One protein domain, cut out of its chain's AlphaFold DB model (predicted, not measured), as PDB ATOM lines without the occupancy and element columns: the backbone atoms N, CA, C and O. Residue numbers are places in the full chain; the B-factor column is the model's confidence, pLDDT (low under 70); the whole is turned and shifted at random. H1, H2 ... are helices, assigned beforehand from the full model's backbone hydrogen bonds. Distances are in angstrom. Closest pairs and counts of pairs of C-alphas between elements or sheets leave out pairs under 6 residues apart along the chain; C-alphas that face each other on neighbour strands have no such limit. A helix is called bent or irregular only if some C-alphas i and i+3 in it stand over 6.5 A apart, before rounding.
ATOM      1  N   ARG A 123     145.582 155.961 112.740       87.81
ATOM      2  CA  ARG A 123     145.495 156.796 111.521       87.81
ATOM      3  C   ARG A 123     145.388 155.986 110.220       87.81
ATOM      4  O   ARG A 123     144.900 156.493 109.214       87.81
ATOM      5  N   TYR A 124     145.885 154.747 110.223       91.31
ATOM      6  CA  TYR A 124     145.858 153.875 109.049       91.31
ATOM      7  C   TYR A 124     144.433 153.429 108.730       91.31
ATOM      8  O   TYR A 124     144.043 153.464 107.568       91.31
ATOM      9  N   VAL A 125     143.642 153.106 109.758       90.19
ATOM     10  CA  VAL A 125     142.237 152.703 109.610       90.19
ATOM     11  C   VAL A 125     141.446 153.805 108.907       90.19
ATOM     12  O   VAL A 125     140.800 153.543 107.896       90.19
ATOM     13  N   GLY A 126     141.595 155.055 109.360       87.81
ATOM     14  CA  GLY A 126     140.955 156.207 108.719       87.81
ATOM     15  C   GLY A 126     141.355 156.382 107.250       87.81
ATOM     16  O   GLY A 126     140.496 156.622 106.406       87.81
ATOM     17  N   ARG A 127     142.637 156.190 106.911       90.50
ATOM     18  CA  ARG A 127     143.111 156.282 105.520       90.50
ATOM     19  C   ARG A 127     142.512 155.195 104.627       90.50
ATOM     20  O   ARG A 127     142.071 155.507 103.526       90.50
ATOM     21  N   TYR A 128     142.486 153.945 105.089       93.31
ATOM     22  CA  TYR A 128     141.895 152.845 104.324       93.31
ATOM     23  C   TYR A 128     140.399 153.058 104.103       93.31
ATOM     24  O   TYR A 128     139.931 152.921 102.977       93.31
ATOM     25  N   ILE A 129     139.667 153.471 105.143       90.69
ATOM     26  CA  ILE A 129     138.237 153.783 105.029       90.69
ATOM     27  C   ILE A 129     138.016 154.936 104.043       90.69
ATOM     28  O   ILE A 129     137.154 154.826 103.179       90.69
ATOM     29  N   GLY A 130     138.819 156.003 104.109       90.06
ATOM     30  CA  GLY A 130     138.723 157.124 103.172       90.06
ATOM     31  C   GLY A 130     138.909 156.697 101.714       90.06
ATOM     32  O   GLY A 130     138.105 157.063 100.861       90.06
ATOM     33  N   VAL A 131     139.910 155.859 101.428       93.19
ATOM     34  CA  VAL A 131     140.127 155.312 100.076       93.19
ATOM     35  C   VAL A 131     138.952 154.438  99.639       93.19
ATOM     36  O   VAL A 131     138.475 154.582  98.518       93.19
ATOM     37  N   ILE A 132     138.443 153.572 100.520       93.06
ATOM     38  CA  ILE A 132     137.278 152.727 100.228       93.06
ATOM     39  C   ILE A 132     136.049 153.587  99.908       93.06
ATOM     40  O   ILE A 132     135.350 153.300  98.941       93.06
ATOM     41  N   LEU A 133     135.799 154.657 100.666       90.75
ATOM     42  CA  LEU A 133     134.667 155.558 100.429       90.75
ATOM     43  C   LEU A 133     134.805 156.341  99.119       90.75
ATOM     44  O   LEU A 133     133.816 156.488  98.408       90.75
ATOM     45  N   ILE A 134     136.014 156.791  98.767       89.81
ATOM     46  CA  ILE A 134     136.275 157.422  97.463       89.81
ATOM     47  C   ILE A 134     135.990 156.432  96.335       89.81
ATOM     48  O   ILE A 134     135.299 156.779  95.379       89.81
ATOM     49  N   LEU A 135     136.478 155.195  96.458       90.44
ATOM     50  CA  LEU A 135     136.222 154.153  95.469       90.44
ATOM     51  C   LEU A 135     134.727 153.867  95.348       90.44
ATOM     52  O   LEU A 135     134.217 153.877  94.238       90.44
ATOM     53  N   LEU A 136     134.011 153.693  96.462       88.31
ATOM     54  CA  LEU A 136     132.560 153.477  96.467       88.31
ATOM     55  C   LEU A 136     131.785 154.654  95.857       88.31
ATOM     56  O   LEU A 136     130.815 154.429  95.141       88.31
ATOM     57  N   GLY A 137     132.226 155.894  96.091       85.75
ATOM     58  CA  GLY A 137     131.611 157.094  95.521       85.75
ATOM     59  C   GLY A 137     131.718 157.187  93.995       85.75
ATOM     60  O   GLY A 137     130.889 157.842  93.368       85.75
ATOM     61  N   LEU A 138     132.692 156.503  93.386       88.31
ATOM     62  CA  LEU A 138     132.849 156.427  91.929       88.31
ATOM     63  C   LEU A 138     131.866 155.457  91.256       88.31
ATOM     64  O   LEU A 138     131.774 155.461  90.026       88.31
ATOM     65  N   PHE A 139     131.133 154.649  92.033       89.19
ATOM     66  CA  PHE A 139     130.113 153.720  91.546       89.19
ATOM     67  C   PHE A 139     128.706 154.302  91.784       89.19
ATOM     68  O   PHE A 139     128.159 154.164  92.884       89.19
ATOM     69  N   PRO A 140     128.054 154.898  90.760       83.31
ATOM     70  CA  PRO A 140     126.683 155.408  90.856       83.31
ATOM     71  C   PRO A 140     125.650 154.430  91.431       83.31
ATOM     72  O   PRO A 140     124.772 154.900  92.158       83.31
ATOM     73  N   PRO A 141     125.734 153.099  91.189       84.81
ATOM     74  CA  PRO A 141     124.796 152.147  91.779       84.81
ATOM     75  C   PRO A 141     124.729 152.215  93.309       84.81
ATOM     76  O   PRO A 141     123.663 152.015  93.883       84.81
ATOM     77  N   VAL A 142     125.838 152.547  93.982       84.81
ATOM     78  CA  VAL A 142     125.862 152.710  95.445       84.81
ATOM     79  C   VAL A 142     125.017 153.914  95.858       84.81
ATOM     80  O   VAL A 142     124.201 153.815  96.771       84.81
ATOM     81  N   GLY A 143     125.169 155.044  95.161       83.12
ATOM     82  CA  GLY A 143     124.360 156.238  95.398       83.12
ATOM     83  C   GLY A 143     122.879 156.001  95.109       83.12
ATOM     84  O   GLY A 143     122.029 156.422  95.890       83.12
ATOM     85  N   GLU A 144     122.564 155.279  94.034       83.50
ATOM     86  CA  GLU A 144     121.183 154.968  93.666       83.50
ATOM     87  C   GLU A 144     120.510 154.057  94.699       83.50
ATOM     88  O   GLU A 144     119.381 154.319  95.106       83.50
ATOM     89  N   LEU A 145     121.228 153.060  95.221       84.00
ATOM     90  CA  LEU A 145     120.735 152.224  96.316       84.00
ATOM     91  C   LEU A 145     120.411 153.052  97.571       84.00
ATOM     92  O   LEU A 145     119.386 152.830  98.212       84.00
ATOM     93  N   LEU A 146     121.258 154.029  97.913       83.69
ATOM     94  CA  LEU A 146     121.019 154.910  99.059       83.69
ATOM     95  C   LEU A 146     119.805 155.828  98.850       83.69
ATOM     96  O   LEU A 146     119.085 156.100  99.809       83.69
ATOM     97  N   ARG A 147     119.535 156.276  97.617       83.12
ATOM     98  CA  ARG A 147     118.349 157.094  97.290       83.12
ATOM     99  C   ARG A 147     117.044 156.321  97.404       83.12
ATOM    100  O   ARG A 147     116.004 156.923  97.649       83.12
ATOM    101  N   GLN A 148     117.105 155.004  97.243       84.75
ATOM    102  CA  GLN A 148     115.946 154.136  97.395       84.75
ATOM    103  C   GLN A 148     115.567 153.920  98.873       84.75
ATOM    104  O   GLN A 148     114.463 153.458  99.142       84.75
ATOM    105  N   ILE A 149     116.412 154.286  99.849       86.00
ATOM    106  CA  ILE A 149     116.091 154.120 101.277       86.00
ATOM    107  C   ILE A 149     114.777 154.856 101.625       86.00
ATOM    108  O   ILE A 149     114.682 156.068 101.418       86.00
ATOM    109  N   PRO A 150     113.776 154.165 102.208       84.94
ATOM    110  CA  PRO A 150     112.492 154.775 102.538       84.94
ATOM    111  C   PRO A 150     112.610 155.944 103.523       84.94
ATOM    112  O   PRO A 150     113.335 155.870 104.520       84.94
ATOM    113  N   ALA A 151     111.802 156.987 103.312       86.06
ATOM    114  CA  ALA A 151     111.775 158.173 104.171       86.06
ATOM    115  C   ALA A 151     111.559 157.871 105.674       86.06
ATOM    116  O   ALA A 151     112.249 158.491 106.485       86.06
ATOM    117  N   PRO A 152     110.701 156.910 106.090       85.94
ATOM    118  CA  PRO A 152     110.554 156.564 107.510       85.94
ATOM    119  C   PRO A 152     111.845 156.024 108.145       85.94
ATOM    120  O   PRO A 152     112.150 156.334 109.296       85.94
ATOM    121  N   VAL A 153     112.637 155.254 107.387       86.12
ATOM    122  CA  VAL A 153     113.923 154.698 107.843       86.12
ATOM    123  C   VAL A 153     114.954 155.814 107.980       86.12
ATOM    124  O   VAL A 153     115.663 155.889 108.986       86.12
ATOM    125  N   LEU A 154     114.994 156.716 106.995       85.94
ATOM    126  CA  LEU A 154     115.863 157.888 107.027       85.94
ATOM    127  C   LEU A 154     115.515 158.802 108.212       85.94
ATOM    128  O   LEU A 154     116.411 159.240 108.924       85.94
ATOM    129  N   GLY A 155     114.224 159.016 108.489       86.88
ATOM    130  CA  GLY A 155     113.748 159.796 109.635       86.88
ATOM    131  C   GLY A 155     114.191 159.217 110.982       86.88
ATOM    132  O   GLY A 155     114.694 159.952 111.833       86.88
ATOM    133  N   GLY A 156     114.084 157.895 111.160       87.12
ATOM    134  CA  GLY A 156     114.591 157.216 112.357       87.12
ATOM    135  C   GLY A 156     116.111 157.348 112.510       87.12
ATOM    136  O   GLY A 156     116.609 157.629 113.600       87.12
ATOM    137  N   ALA A 157     116.857 157.214 111.410       86.56
ATOM    138  CA  ALA A 157     118.305 157.403 111.412       86.56
ATOM    139  C   ALA A 157     118.701 158.848 111.781       86.56
ATOM    140  O   ALA A 157     119.622 159.050 112.576       86.56
ATOM    141  N   THR A 158     117.966 159.839 111.272       86.06
ATOM    142  CA  THR A 158     118.150 161.263 111.577       86.06
ATOM    143  C   THR A 158     117.864 161.583 113.046       86.06
ATOM    144  O   THR A 158     118.642 162.309 113.662       86.06
ATOM    145  N   MET A 159     116.820 161.003 113.657       88.44
ATOM    146  CA  MET A 159     116.578 161.165 115.102       88.44
ATOM    147  C   MET A 159     117.760 160.675 115.942       88.44
ATOM    148  O   MET A 159     118.178 161.355 116.877       88.44
ATOM    149  N   VAL A 160     118.328 159.516 115.594       86.25
ATOM    150  CA  VAL A 160     119.503 158.979 116.295       86.25
ATOM    151  C   VAL A 160     120.712 159.898 116.115       86.25
ATOM    152  O   VAL A 160     121.424 160.153 117.083       86.25
ATOM    153  N   MET A 161     120.934 160.430 114.907       83.81
ATOM    154  CA  MET A 161     122.010 161.396 114.659       83.81
ATOM    155  C   MET A 161     121.854 162.662 115.507       83.81
ATOM    156  O   MET A 161     122.804 163.035 116.190       83.81
ATOM    157  N   PHE A 162     120.668 163.275 115.543       83.69
ATOM    158  CA  PHE A 162     120.425 164.443 116.394       83.69
ATOM    159  C   PHE A 162     120.596 164.126 117.885       83.69
ATOM    160  O   PHE A 162     121.164 164.934 118.617       83.69
ATOM    161  N   GLY A 163     120.186 162.936 118.333       85.06
ATOM    162  CA  GLY A 163     120.437 162.475 119.700       85.06
ATOM    163  C   GLY A 163     121.929 162.404 120.039       85.06
ATOM    164  O   GLY A 163     122.340 162.851 121.109       85.06
ATOM    165  N   CYS A 164     122.758 161.909 119.112       78.88
ATOM    166  CA  CYS A 164     124.212 161.896 119.278       78.88
ATOM    167  C   CYS A 164     124.806 163.310 119.358       78.88
ATOM    168  O   CYS A 164     125.669 163.541 120.201       78.88
ATOM    169  N   VAL A 165     124.334 164.251 118.533       76.75
ATOM    170  CA  VAL A 165     124.781 165.657 118.568       76.75
ATOM    171  C   VAL A 165     124.454 166.295 119.921       76.75
ATOM    172  O   VAL A 165     125.320 166.900 120.551       76.75
ATOM    173  N   VAL A 166     123.231 166.095 120.425       83.56
ATOM    174  CA  VAL A 166     122.832 166.577 121.759       83.56
ATOM    175  C   VAL A 166     123.718 165.967 122.849       83.56
ATOM    176  O   VAL A 166     124.203 166.686 123.722       83.56
ATOM    177  N   ALA A 167     123.982 164.659 122.789       80.38
ATOM    178  CA  ALA A 167     124.847 163.979 123.752       80.38
ATOM    179  C   ALA A 167     126.297 164.496 123.715       80.38
ATOM    180  O   ALA A 167     126.908 164.685 124.770       80.38
ATOM    181  N   ALA A 168     126.840 164.763 122.523       71.94
ATOM    182  CA  ALA A 168     128.155 165.376 122.358       71.94
ATOM    183  C   ALA A 168     128.196 166.782 122.982       71.94
ATOM    184  O   ALA A 168     129.106 167.079 123.756       71.94
ATOM    185  N   GLY A 169     127.164 167.600 122.748       74.75
ATOM    186  CA  GLY A 169     127.017 168.921 123.365       74.75
ATOM    187  C   GLY A 169     126.998 168.872 124.897       74.75
ATOM    188  O   GLY A 169     127.736 169.611 125.548       74.75
ATOM    189  N   ILE A 170     126.225 167.950 125.488       83.31
ATOM    190  CA  ILE A 170     126.203 167.736 126.947       83.31
ATOM    191  C   ILE A 170     127.603 167.375 127.455       83.31
ATOM    192  O   ILE A 170     128.067 167.952 128.440       83.31
ATOM    193  N   ARG A 171     128.299 166.458 126.772       69.44
ATOM    194  CA  ARG A 171     129.637 166.011 127.173       69.44
ATOM    195  C   ARG A 171     130.636 167.165 127.207       69.44
ATOM    196  O   ARG A 171     131.359 167.280 128.196       69.44
ATOM    197  N   ILE A 172     130.621 168.037 126.197       70.81
ATOM    198  CA  ILE A 172     131.472 169.235 126.140       70.81
ATOM    199  C   ILE A 172     131.218 170.132 127.358       70.81
ATOM    200  O   ILE A 172     132.165 170.508 128.042       70.81
ATOM    201  N   ILE A 173     129.952 170.420 127.688       79.19
ATOM    202  CA  ILE A 173     129.610 171.271 128.842       79.19
ATOM    203  C   ILE A 173     130.118 170.641 130.146       79.19
ATOM    204  O   ILE A 173     130.739 171.315 130.969       79.19
ATOM    205  N   THR A 174     129.891 169.338 130.325       78.94
ATOM    206  CA  THR A 174     130.256 168.620 131.557       78.94
ATOM    207  C   THR A 174     131.759 168.416 131.752       78.94
ATOM    208  O   THR A 174     132.185 168.228 132.886       78.94
ATOM    209  N   GLN A 175     132.563 168.479 130.685       63.88
ATOM    210  CA  GLN A 175     134.025 168.365 130.757       63.88
ATOM    211  C   GLN A 175     134.714 169.634 131.278       63.88
ATOM    212  O   GLN A 175     135.909 169.603 131.548       63.88
ATOM    213  N   THR A 176     133.980 170.734 131.469       49.97
ATOM    214  CA  THR A 176     134.517 172.005 131.989       49.97
ATOM    215  C   THR A 176     134.648 172.032 133.525       49.97
ATOM    216  O   THR A 176     134.466 173.081 134.145       49.97
ATOM    217  N   ARG A 177     134.926 170.891 134.165       37.59
ATOM    218  CA  ARG A 177     135.176 170.782 135.612       37.59
ATOM    219  C   ARG A 177     136.430 169.983 135.913       37.59
ATOM    220  O   ARG A 177     136.584 168.904 135.304       37.59
TER     221      ARG A 177
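Overview. This is residues 123 to 177 of the 177 residues of the protein "Uracil-xanthine permease" of Klebsiella pneumoniae (UniProt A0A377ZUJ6). An open, flat U of three helices with an empty middle: H1 makes the shorter arm, the short H2 lies at the closed end, and the long H3 makes the other arm, which folds back and reaches beyond H1. The shape is loosely formed, for no helix touches another and H1 and H3 are apart. The printed part has 55 residues with three named helices, in the order H1, H2, H3, and no named strand; the class is all helix. The whole is extended, with a radius of gyration of the C-alphas of 16.5 A, and the C-alphas span 48 by 35 by 10 A along their three main axes.

Along the chain. The printed part opens with H1, residues 123 to 137, which is 21.2 A long from first to last C-alpha and begins with C-alpha 123 at (145.495, 156.796, 111.521). H2 is residues 140 to 147, 10.7 A long, with C-alpha 140 at (126.683, 155.408, 90.856). H3, the longest helix, is residues 151 to 174, 34.7 A long, and runs from C-alpha 151 at (111.775, 158.173, 104.171) to C-alpha 174 at (130.256, 168.620, 131.557). No helix is bent or irregular.

Arrangement. H1 and H2 are close but not clearly touching, with 2 pairs of C-alphas within 8 A. Their closest C-alphas, those of Leu 136 and Val 142, are 6.8 A apart. The lines of H1 and H2 are about perpendicular, at 87 degrees, and their centres are 18.0 A apart. H2 and H3 are apart, though they follow each other in the chain: no C-alpha of the one is within 8 A of the other. H1 and H3 are apart too. In H1, H2 and H3 every pair of O i to N i+4 is within hydrogen-bond range. Residues 123 to 145, 147 to 153 and 155 to 177 stand free, with no C-alpha 8 or more residues away along the chain within 10 A.

Size, cuts and confidence. The two C-alphas farthest apart, those of Pro 141 and Arg 177, are 48.7 A apart, while the first and last printed C-alphas, those of Arg 123 and Arg 177, are 29.7 A apart. The outline is flat. The printed part has no cut and ends at residue 177, the chain's last residue. The links from H1 to H2, 2 residues, and from H2 to H3, 3 residues, are tight. The mean pLDDT of the printed part is 83.2; residue 171 and residues 175 to 177 are under 70.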